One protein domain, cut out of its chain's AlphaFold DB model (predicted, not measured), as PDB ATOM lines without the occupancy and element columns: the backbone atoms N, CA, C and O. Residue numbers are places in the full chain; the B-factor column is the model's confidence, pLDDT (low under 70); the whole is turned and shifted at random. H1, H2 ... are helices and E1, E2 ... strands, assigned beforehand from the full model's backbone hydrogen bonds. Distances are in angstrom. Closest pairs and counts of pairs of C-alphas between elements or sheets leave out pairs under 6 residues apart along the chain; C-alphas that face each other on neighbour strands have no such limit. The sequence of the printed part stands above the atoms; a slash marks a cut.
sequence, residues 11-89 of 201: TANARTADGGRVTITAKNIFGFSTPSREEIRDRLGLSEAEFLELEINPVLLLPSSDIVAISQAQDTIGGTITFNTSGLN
ATOM      1  N   THR A  11       7.629 -32.878  11.980       94.25
ATOM      2  CA  THR A  11       8.064 -34.275  11.935       94.25
ATOM      3  C   THR A  11       6.895 -35.239  12.066       94.25
ATOM      4  O   THR A  11       6.027 -35.089  12.923       94.25
ATOM      5  N   ALA A  12       6.893 -36.253  11.209       95.94
ATOM      6  CA  ALA A  12       6.030 -37.424  11.286       95.94
ATOM      7  C   ALA A  12       6.892 -38.690  11.192       95.94
ATOM      8  O   ALA A  12       6.558 -39.638  10.491       95.94
ATOM      9  N   ASN A  13       8.054 -38.666  11.846       94.69
ATOM     10  CA  ASN A  13       9.016 -39.757  11.795       94.69
ATOM     11  C   ASN A  13       8.549 -40.937  12.647       94.69
ATOM     12  O   ASN A  13       7.902 -40.752  13.678       94.69
ATOM     13  N   ALA A  14       8.945 -42.138  12.251       94.81
ATOM     14  CA  ALA A  14       8.754 -43.358  13.019       94.81
ATOM     15  C   ALA A  14      10.097 -44.058  13.235       94.81
ATOM     16  O   ALA A  14      10.994 -43.951  12.403       94.81
ATOM     17  N   ARG A  15      10.250 -44.780  14.351       92.19
ATOM     18  CA  ARG A  15      11.486 -45.522  14.643       92.19
ATOM     19  C   ARG A  15      11.520 -46.874  13.937       92.19
ATOM     20  O   ARG A  15      12.483 -47.181  13.257       92.19
ATOM     21  N   THR A  16      10.451 -47.657  14.075       90.81
ATOM     22  CA  THR A  16      10.359 -49.044  13.576       90.81
ATOM     23  C   THR A  16       9.181 -49.295  12.635       90.81
ATOM     24  O   THR A  16       8.987 -50.419  12.184       90.81
ATOM     25  N   ALA A  17       8.386 -48.265  12.356       91.44
ATOM     26  CA  ALA A  17       7.221 -48.319  11.479       91.44
ATOM     27  C   ALA A  17       7.405 -47.352  10.306       91.44
ATOM     28  O   ALA A  17       8.401 -46.628  10.259       91.44
ATOM     29  N   ASP A  18       6.444 -47.322   9.389       91.31
ATOM     30  CA  ASP A  18       6.409 -46.357   8.294       91.31
ATOM     31  C   ASP A  18       6.358 -44.923   8.836       91.31
ATOM     32  O   ASP A  18       5.717 -44.641   9.858       91.31
ATOM     33  N   GLY A  19       6.999 -43.994   8.125       92.06
ATOM     34  CA  GLY A  19       6.785 -42.573   8.384       92.06
ATOM     35  C   GLY A  19       5.303 -42.197   8.225       92.06
ATOM     36  O   GLY A  19       4.558 -42.775   7.434       92.06
ATOM     37  N   GLY A  20       4.854 -41.202   8.980       94.81
ATOM     38  CA  GLY A  20       3.477 -40.722   8.934       94.81
ATOM     39  C   GLY A  20       3.150 -39.904   7.680       94.81
ATOM     40  O   GLY A  20       3.972 -39.673   6.795       94.81
ATOM     41  N   ARG A  21       1.909 -39.420   7.606       94.50
ATOM     42  CA  ARG A  21       1.469 -38.513   6.538       94.50
ATOM     43  C   ARG A  21       1.461 -37.073   7.028       94.50
ATOM     44  O   ARG A  21       0.795 -36.759   8.009       94.50
ATOM     45  N   VAL A  22       2.115 -36.194   6.279       94.75
ATOM     46  CA  VAL A  22       2.057 -34.745   6.468       94.75
ATOM     47  C   VAL A  22       1.344 -34.129   5.271       94.75
ATOM     48  O   VAL A  22       1.763 -34.293   4.128       94.75
ATOM     49  N   THR A  23       0.255 -33.407   5.518       94.38
ATOM     50  CA  THR A  23      -0.438 -32.629   4.486       94.38
ATOM     51  C   THR A  23      -0.438 -31.167   4.890       94.38
ATOM     52  O   THR A  23      -0.995 -30.811   5.927       94.38
ATOM     53  N   ILE A  24       0.178 -30.323   4.067       91.69
ATOM     54  CA  ILE A  24       0.237 -28.882   4.298       91.69
ATOM     55  C   ILE A  24      -0.652 -28.186   3.278       91.69
ATOM     56  O   ILE A  24      -0.391 -28.234   2.077       91.69
ATOM     57  N   THR A  25      -1.680 -27.501   3.771       92.31
ATOM     58  CA  THR A  25      -2.553 -26.654   2.955       92.31
ATOM     59  C   THR A  25      -2.272 -25.200   3.293       92.31
ATOM     60  O   THR A  25      -2.561 -24.744   4.398       92.31
ATOM     61  N   ALA A  26      -1.687 -24.464   2.352       89.31
ATOM     62  CA  ALA A  26      -1.328 -23.064   2.545       89.31
ATOM     63  C   ALA A  26      -1.294 -22.327   1.205       89.31
ATOM     64  O   ALA A  26      -1.088 -22.932   0.160       89.31
ATOM     65  N   LYS A  27      -1.445 -20.997   1.219       88.25
ATOM     66  CA  LYS A  27      -1.332 -20.202  -0.014       88.25
ATOM     67  C   LYS A  27       0.086 -20.258  -0.598       88.25
ATOM     68  O   LYS A  27       0.235 -20.457  -1.791       88.25
ATOM     69  N   ASN A  28       1.108 -20.103   0.242       85.69
ATOM     70  CA  ASN A  28       2.518 -20.227  -0.130       85.69
ATOM     71  C   ASN A  28       3.291 -20.904   1.010       85.69
ATOM     72  O   ASN A  28       2.923 -20.753   2.180       85.69
ATOM     73  N   ILE A  29       4.386 -21.588   0.680       85.00
ATOM     74  CA  ILE A  29       5.284 -22.249   1.638       85.00
ATOM     75  C   ILE A  29       6.706 -21.782   1.339       85.00
ATOM     76  O   ILE A  29       7.124 -21.800   0.193       85.00
ATOM     77  N   PHE A  30       7.453 -21.345   2.350       85.69
ATOM     78  CA  PHE A  30       8.796 -20.785   2.166       85.69
ATOM     79  C   PHE A  30       9.752 -21.316   3.224       85.69
ATOM     80  O   PHE A  30       9.369 -21.352   4.397       85.69
ATOM     81  N   GLY A  31      10.977 -21.640   2.802       86.00
ATOM     82  CA  GLY A  31      12.116 -21.918   3.679       86.00
ATOM     83  C   GLY A  31      12.115 -23.281   4.367       86.00
ATOM     84  O   GLY A  31      12.899 -23.466   5.289       86.00
ATOM     85  N   PHE A  32      11.250 -24.202   3.933       89.44
ATOM     86  CA  PHE A  32      11.274 -25.592   4.381       89.44
ATOM     87  C   PHE A  32      11.995 -26.477   3.371       89.44
ATOM     88  O   PHE A  32      11.777 -26.322   2.166       89.44
ATOM     89  N   SER A  33      12.765 -27.440   3.871       89.12
ATOM     90  CA  SER A  33      13.327 -28.533   3.070       89.12
ATOM     91  C   SER A  33      12.650 -29.854   3.433       89.12
ATOM     92  O   SER A  33      12.080 -29.996   4.515       89.12
ATOM     93  N   THR A  34      12.713 -30.835   2.535       92.25
ATOM     94  CA  THR A  34      12.214 -32.199   2.773       92.25
ATOM     95  C   THR A  34      13.352 -33.206   2.586       92.25
ATOM     96  O   THR A  34      13.373 -33.898   1.564       92.25
ATOM     97  N   PRO A  35      14.343 -33.238   3.496       91.94
ATOM     98  CA  PRO A  35      15.489 -34.137   3.378       91.94
ATOM     99  C   PRO A  35      15.055 -35.604   3.499       91.94
ATOM    100  O   PRO A  35      14.114 -35.928   4.232       91.94
ATOM    101  N   SER A  36      15.755 -36.493   2.789       92.94
ATOM    102  CA  SER A  36      15.557 -37.939   2.924       92.94
ATOM    103  C   SER A  36      16.157 -38.468   4.233       92.94
ATOM    104  O   SER A  36      16.842 -37.750   4.967       92.94
ATOM    105  N   ARG A  37      15.911 -39.749   4.530       94.06
ATOM    106  CA  ARG A  37      16.523 -40.434   5.677       94.06
ATOM    107  C   ARG A  37      18.045 -40.382   5.612       94.06
ATOM    108  O   ARG A  37      18.686 -40.032   6.601       94.06
ATOM    109  N   GLU A  38      18.596 -40.700   4.449       94.00
ATOM    110  CA  GLU A  38      20.030 -40.719   4.191       94.00
ATOM    111  C   GLU A  38      20.618 -39.324   4.368       94.00
ATOM    112  O   GLU A  38      21.622 -39.171   5.050       94.00
ATOM    113  N   GLU A  39      19.947 -38.289   3.856       94.31
ATOM    114  CA  GLU A  39      20.421 -36.916   4.010       94.31
ATOM    115  C   GLU A  39      20.451 -36.479   5.485       94.31
ATOM    116  O   GLU A  39      21.396 -35.821   5.919       94.31
ATOM    117  N   ILE A  40      19.457 -36.867   6.291       94.81
ATOM    118  CA  ILE A  40      19.455 -36.588   7.738       94.81
ATOM    119  C   ILE A  40      20.579 -37.348   8.441       94.81
ATOM    120  O   ILE A  40      21.281 -36.764   9.269       94.81
ATOM    121  N   ARG A  41      20.767 -38.631   8.118       95.50
ATOM    122  CA  ARG A  41      21.856 -39.445   8.666       95.50
ATOM    123  C   ARG A  41      23.216 -38.819   8.348       95.50
ATOM    124  O   ARG A  41      24.038 -38.656   9.249       95.50
ATOM    125  N   ASP A  42      23.415 -38.406   7.101       95.81
ATOM    126  CA  ASP A  42      24.661 -37.805   6.630       95.81
ATOM    127  C   ASP A  42      24.905 -36.435   7.285       95.81
ATOM    128  O   ASP A  42      26.024 -36.146   7.714       95.81
ATOM    129  N   ARG A  43      23.860 -35.611   7.467       94.56
ATOM    130  CA  ARG A  43      23.940 -34.336   8.211       94.56
ATOM    131  C   ARG A  43      24.329 -34.528   9.679       94.56
ATOM    132  O   ARG A  43      24.982 -33.655  10.247       94.56
ATOM    133  N   LEU A  44      23.919 -35.640  10.290       95.25
ATOM    134  CA  LEU A  44      24.306 -36.010  11.653       95.25
ATOM    135  C   LEU A  44      25.682 -36.688  11.721       95.25
ATOM    136  O   LEU A  44      26.233 -36.814  12.811       95.25
ATOM    137  N   GLY A  45      26.238 -37.111  10.582       96.25
ATOM    138  CA  GLY A  45      27.509 -37.831  10.519       96.25
ATOM    139  C   GLY A  45      27.461 -39.201  11.195       96.25
ATOM    140  O   GLY A  45      28.476 -39.643  11.727       96.25
ATOM    141  N   LEU A  46      26.291 -39.848  11.212       95.81
ATOM    142  CA  LEU A  46      26.087 -41.128  11.891       95.81
ATOM    143  C   LEU A  46      26.213 -42.304  10.927       95.81
ATOM    144  O   LEU A  46      25.791 -42.238   9.770       95.81
ATOM    145  N   SER A  47      26.746 -43.417  11.422       95.88
ATOM    146  CA  SER A  47      26.612 -44.701  10.741       95.88
ATOM    147  C   SER A  47      25.165 -45.201  10.791       95.88
ATOM    148  O   SER A  47      24.340 -44.748  11.583       95.88
ATOM    149  N   GLU A  48      24.860 -46.186   9.949       94.50
ATOM    150  CA  GLU A  48      23.542 -46.822   9.910       94.50
ATOM    151  C   GLU A  48      23.127 -47.398  11.274       94.50
ATOM    152  O   GLU A  48      21.996 -47.209  11.712       94.50
ATOM    153  N   ALA A  49      24.056 -48.062  11.970       94.81
ATOM    154  CA  ALA A  49      23.796 -48.657  13.278       94.81
ATOM    155  C   ALA A  49      23.488 -47.589  14.337       94.81
ATOM    156  O   ALA A  49      22.508 -47.710  15.067       94.81
ATOM    157  N   GLU A  50      24.270 -46.507  14.373       95.56
ATOM    158  CA  GLU A  50      24.050 -45.403  15.313       95.56
ATOM    159  C   GLU A  50      22.719 -44.693  15.045       95.56
ATOM    160  O   GLU A  50      21.995 -44.356  15.980       95.56
ATOM    161  N   PHE A  51      22.355 -44.508  13.772       94.81
ATOM    162  CA  PHE A  51      21.086 -43.886  13.397       94.81
ATOM    163  C   PHE A  51      19.868 -44.723  13.817       94.81
ATOM    164  O   PHE A  51      18.856 -44.164  14.233       94.81
ATOM    165  N   LEU A  52      19.969 -46.057  13.757       93.94
ATOM    166  CA  LEU A  52      18.930 -46.990  14.217       93.94
ATOM    167  C   LEU A  52      18.777 -47.004  15.748       93.94
ATOM    168  O   LEU A  52      17.673 -47.177  16.285       93.94
ATOM    169  N   GLU A  53      19.885 -46.827  16.466       94.12
ATOM    170  CA  GLU A  53      19.908 -46.821  17.929       94.12
ATOM    171  C   GLU A  53      19.426 -45.502  18.543       94.12
ATOM    172  O   GLU A  53      19.049 -45.496  19.717       94.12
ATOM    173  N   LEU A  54      19.339 -44.416  17.763       93.81
ATOM    174  CA  LEU A  54      18.788 -43.145  18.232       93.81
ATOM    175  C   LEU A  54      17.387 -43.327  18.834       93.81
ATOM    176  O   LEU A  54      16.425 -43.714  18.171       93.81
ATOM    177  N   GLU A  55      17.261 -43.006  20.119       91.19
ATOM    178  CA  GLU A  55      15.970 -43.009  20.815       91.19
ATOM    179  C   GLU A  55      15.174 -41.724  20.571       91.19
ATOM    180  O   GLU A  55      13.950 -41.698  20.700       91.19
ATOM    181  N   ILE A  56      15.877 -40.654  20.210       91.56
ATOM    182  CA  ILE A  56      15.310 -39.340  19.931       91.56
ATOM    183  C   ILE A  56      15.057 -39.156  18.437       91.56
ATOM    184  O   ILE A  56      15.682 -39.785  17.585       91.56
ATOM    185  N   ASN A  57      14.139 -38.252  18.103       91.81
ATOM    186  CA  ASN A  57      13.900 -37.896  16.712       91.81
ATOM    187  C   ASN A  57      15.149 -37.190  16.133       91.81
ATOM    188  O   ASN A  57      15.521 -36.138  16.657       91.81
ATOM    189  N   PRO A  58      15.775 -37.712  15.060       92.69
ATOM    190  CA  PRO A  58      17.053 -37.228  14.540       92.69
ATOM    191  C   PRO A  58      16.997 -35.774  14.067       92.69
ATOM    192  O   PRO A  58      17.997 -35.071  14.132       92.69
ATOM    193  N   VAL A  59      15.826 -35.290  13.644       92.12
ATOM    194  CA  VAL A  59      15.660 -33.896  13.207       92.12
ATOM    195  C   VAL A  59      15.857 -32.920  14.372       92.12
ATOM    196  O   VAL A  59      16.385 -31.838  14.168       92.12
ATOM    197  N   LEU A  60      15.546 -33.321  15.613       91.50
ATOM    198  CA  LEU A  60      15.727 -32.468  16.800       91.50
ATOM    199  C   LEU A  60      17.200 -32.214  17.154       91.50
ATOM    200  O   LEU A  60      17.493 -31.353  17.980       91.50
ATOM    201  N   LEU A  61      18.122 -32.980  16.570       91.94
ATOM    202  CA  LEU A  61      19.563 -32.812  16.757       91.94
ATOM    203  C   LEU A  61      20.175 -31.810  15.772       91.94
ATOM    204  O   LEU A  61      21.345 -31.452  15.905       91.94
ATOM    205  N   LEU A  62      19.401 -31.361  14.785       91.44
ATOM    206  CA  LEU A  62      19.847 -30.439  13.758       91.44
ATOM    207  C   LEU A  62      19.205 -29.071  14.002       91.44
ATOM    208  O   LEU A  62      17.999 -28.981  14.205       91.44
ATOM    209  N   PRO A  63      19.964 -27.966  13.928       91.06
ATOM    210  CA  PRO A  63      19.352 -26.659  13.777       91.06
ATOM    211  C   PRO A  63      18.819 -26.550  12.339       91.06
ATOM    212  O   PRO A  63      19.486 -25.996  11.459       91.06
ATOM    213  N   SER A  64      17.630 -27.097  12.090       90.50
ATOM    214  CA  SER A  64      16.980 -27.147  10.775       90.50
ATOM    215  C   SER A  64      15.644 -26.404  10.762       90.50
ATOM    216  O   SER A  64      15.279 -25.702  11.705       90.50
ATOM    217  N   SER A  65      14.971 -26.409   9.619       93.25
ATOM    218  CA  SER A  65      13.554 -26.061   9.517       93.25
ATOM    219  C   SER A  65      12.964 -26.880   8.386       93.25
ATOM    220  O   SER A  65      12.704 -26.386   7.291       93.25
ATOM    221  N   ASP A  66      12.856 -28.172   8.645       93.00
ATOM    222  CA  ASP A  66      12.553 -29.194   7.664       93.00
ATOM    223  C   ASP A  66      11.194 -29.841   7.943       93.00
ATOM    224  O   ASP A  66      10.693 -29.880   9.068       93.00
ATOM    225  N   ILE A  67      10.576 -30.361   6.887       93.88
ATOM    226  CA  ILE A  67       9.377 -31.187   6.975       93.88
ATOM    227  C   ILE A  67       9.807 -32.609   6.661       93.88
ATOM    228  O   ILE A  67      10.226 -32.899   5.542       93.88
ATOM    229  N   VAL A  68       9.716 -33.491   7.650       95.00
ATOM    230  CA  VAL A  68      10.282 -34.837   7.568       95.00
ATOM    231  C   VAL A  68       9.244 -35.866   7.982       95.00
ATOM    232  O   VAL A  68       8.583 -35.734   9.011       95.00
ATOM    233  N   ALA A  69       9.105 -36.908   7.172       95.81
ATOM    234  CA  ALA A  69       8.269 -38.060   7.460       95.81
ATOM    235  C   ALA A  69       9.015 -39.325   7.025       95.81
ATOM    236  O   ALA A  69       8.758 -39.860   5.954       95.81
ATOM    237  N   ILE A  70       9.990 -39.768   7.816       95.56
ATOM    238  CA  ILE A  70      10.818 -40.948   7.511       95.56
ATOM    239  C   ILE A  70      10.538 -42.103   8.477       95.56
ATOM    240  O   ILE A  70      10.081 -41.879   9.599       95.56
ATOM    241  N   SER A  71      10.881 -43.324   8.075       95.62
ATOM    242  CA  SER A  71      11.134 -44.418   9.017       95.62
ATOM    243  C   SER A  71      12.620 -44.485   9.315       95.62
ATOM    244  O   SER A  71      13.415 -44.585   8.394       95.62
ATOM    245  N   GLN A  72      13.024 -44.456  10.582       94.12
ATOM    246  CA  GLN A  72      14.429 -44.617  10.950       94.12
ATOM    247  C   GLN A  72      14.927 -46.036  10.672       94.12
ATOM    248  O   GLN A  72      16.102 -46.196  10.364       94.12
ATOM    249  N   ALA A  73      14.056 -47.048  10.747       91.88
ATOM    250  CA  ALA A  73      14.433 -48.447  10.572       91.88
ATOM    251  C   ALA A  73      14.792 -48.819   9.130       91.88
ATOM    252  O   ALA A  73      15.627 -49.698   8.930       91.88
ATOM    253  N   GLN A  74      14.136 -48.211   8.140       87.19
ATOM    254  CA  GLN A  74      14.198 -48.656   6.748       87.19
ATOM    255  C   GLN A  74      14.011 -47.486   5.774       87.19
ATOM    256  O   GLN A  74      13.051 -46.725   5.880       87.19
ATOM    257  N   ASP A  75      14.874 -47.412   4.760       83.62
ATOM    258  CA  ASP A  75      14.812 -46.398   3.692       83.62
ATOM    259  C   ASP A  75      13.601 -46.571   2.763       83.62
ATOM    260  O   ASP A  75      13.108 -45.619   2.161       83.62
ATOM    261  N   THR A  76      13.094 -47.799   2.641       80.25
ATOM    262  CA  THR A  76      12.027 -48.153   1.695       80.25
ATOM    263  C   THR A  76      10.625 -47.807   2.186       80.25
ATOM    264  O   THR A  76       9.697 -47.763   1.378       80.25
ATOM    265  N   ILE A  77      10.459 -47.558   3.487       77.69
ATOM    266  CA  ILE A  77       9.168 -47.274   4.121       77.69
ATOM    267  C   ILE A  77       9.154 -45.865   4.721       77.69
ATOM    268  O   ILE A  77       9.115 -45.641   5.928       77.69
ATOM    269  N   GLY A  78       9.201 -44.872   3.837       86.25
ATOM    270  CA  GLY A  78       8.999 -43.471   4.191       86.25
ATOM    271  C   GLY A  78       7.524 -43.106   4.374       86.25
ATOM    272  O   GLY A  78       6.612 -43.770   3.882       86.25
ATOM    273  N   GLY A  79       7.297 -41.993   5.057       91.19
ATOM    274  CA  GLY A  79       6.011 -41.318   5.101       91.19
ATOM    275  C   GLY A  79       5.756 -40.467   3.862       91.19
ATOM    276  O   GLY A  79       6.610 -40.294   2.994       91.19
ATOM    277  N   THR A  80       4.548 -39.915   3.758       92.25
ATOM    278  CA  THR A  80       4.155 -39.078   2.613       92.25
ATOM    279  C   THR A  80       4.050 -37.619   3.025       92.25
ATOM    280  O   THR A  80       3.317 -37.293   3.959       92.25
ATOM    281  N   ILE A  81       4.707 -36.734   2.276       93.06
ATOM    282  CA  ILE A  81       4.585 -35.283   2.430       93.06
ATOM    283  C   ILE A  81       3.842 -34.737   1.210       93.06
ATOM    284  O   ILE A  81       4.291 -34.885   0.074       93.06
ATOM    285  N   THR A  82       2.683 -34.120   1.431       92.25
ATOM    286  CA  THR A  82       1.848 -33.539   0.373       92.25
ATOM    287  C   THR A  82       1.661 -32.048   0.601       92.25
ATOM    288  O   THR A  82       1.250 -31.616   1.682       92.25
ATOM    289  N   PHE A  83       1.911 -31.263  -0.446       90.44
ATOM    290  CA  PHE A  83       1.740 -29.817  -0.442       90.44
ATOM    291  C   PHE A  83       0.541 -29.423  -1.303       90.44
ATOM    292  O   PHE A  83       0.583 -29.528  -2.527       90.44
ATOM    293  N   ASN A  84      -0.509 -28.926  -0.660       89.81
ATOM    294  CA  ASN A  84      -1.660 -28.330  -1.323       89.81
ATOM    295  C   ASN A  84      -1.479 -26.808  -1.328       89.81
ATOM    296  O   ASN A  84      -2.015 -26.103  -0.467       89.81
ATOM    297  N   THR A  85      -0.678 -26.308  -2.275       83.94
ATOM    298  CA  THR A  85      -0.423 -24.871  -2.438       83.94
ATOM    299  C   THR A  85      -1.129 -24.314  -3.661       83.94
ATOM    300  O   THR A  85      -0.960 -24.820  -4.764       83.94
ATOM    301  N   SER A  86      -1.895 -23.240  -3.477       75.88
ATOM    302  CA  SER A  86      -2.515 -22.490  -4.579       75.88
ATOM    303  C   SER A  86      -1.615 -21.381  -5.146       75.88
ATOM    304  O   SER A  86      -1.972 -20.749  -6.136       75.88
ATOM    305  N   GLY A  87      -0.462 -21.136  -4.518       66.31
ATOM    306  CA  GLY A  87       0.597 -20.225  -4.958       66.31
ATOM    307  C   GLY A  87       1.929 -20.947  -5.194       66.31
ATOM    308  O   GLY A  87       1.960 -22.150  -5.447       66.31
ATOM    309  N   LEU A  88       3.041 -20.213  -5.128       59.84
ATOM    310  CA  LEU A  88       4.379 -20.740  -5.428       59.84
ATOM    311  C   LEU A  88       4.872 -21.677  -4.306       59.84
ATOM    312  O   LEU A  88       4.817 -21.316  -3.126       59.84
ATOM    313  N   ASN A  89       5.400 -22.849  -4.680       57.28
ATOM    314  CA  ASN A  89       6.109 -23.784  -3.795       57.28
ATOM    315  C   ASN A  89       7.626 -23.796  -4.109       57.28
ATOM    316  O   ASN A  89       8.095 -24.645  -4.868       57.28
TER     317      ASN A  89
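Overview. This is residues 11 to 89 of the 201 residues of an uncharacterized protein of Cyanobacteria bacterium M5B4 (UniProt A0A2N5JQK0). There is little regular structure here: parallel strands E1 and E2 lie side by side at one end, three short helices gather at the other, and loops run between. The printed part has 79 residues, with 30 in E1, H1, H2, H3 and E2, in that order: a mixed class and one strand-helix-strand unit, parallel neighbour strands with helices between. It is compact, radius of gyration of the C-alphas 13.1 A, yet elongated, 41 by 24 by 17 A.

Along the chain. Find C-alpha 21 at (1.469, -38.513, 6.538); E1 runs 16.2 A to residue 26. Then come H1, residues 37 to 44, 10.8 A; H2, 48 to 53; H3, 58 to 61; and E2, 80 to 85, 15.8 A, ending at (-0.423, -24.871, -2.438).

Arrangement. Between E1 and E2, parallel at 10 degrees, find N 22 and O 80 at 2.8 A. H1 touches H3, closest C-alphas Ile 40 and Val 59, 7.2 A. In H1 and H2 every O i to N i+4 pair is within hydrogen-bond range; H3 is too short for one. H2 is close to but not clearly touching H1, closest C-alphas Arg 41 and Phe 51, 6.5 A.

Size, cuts and confidence. The printed part has no cut. The H3 to E2 link is long, 18 residues. Residues 87 to 89 have pLDDT under 70.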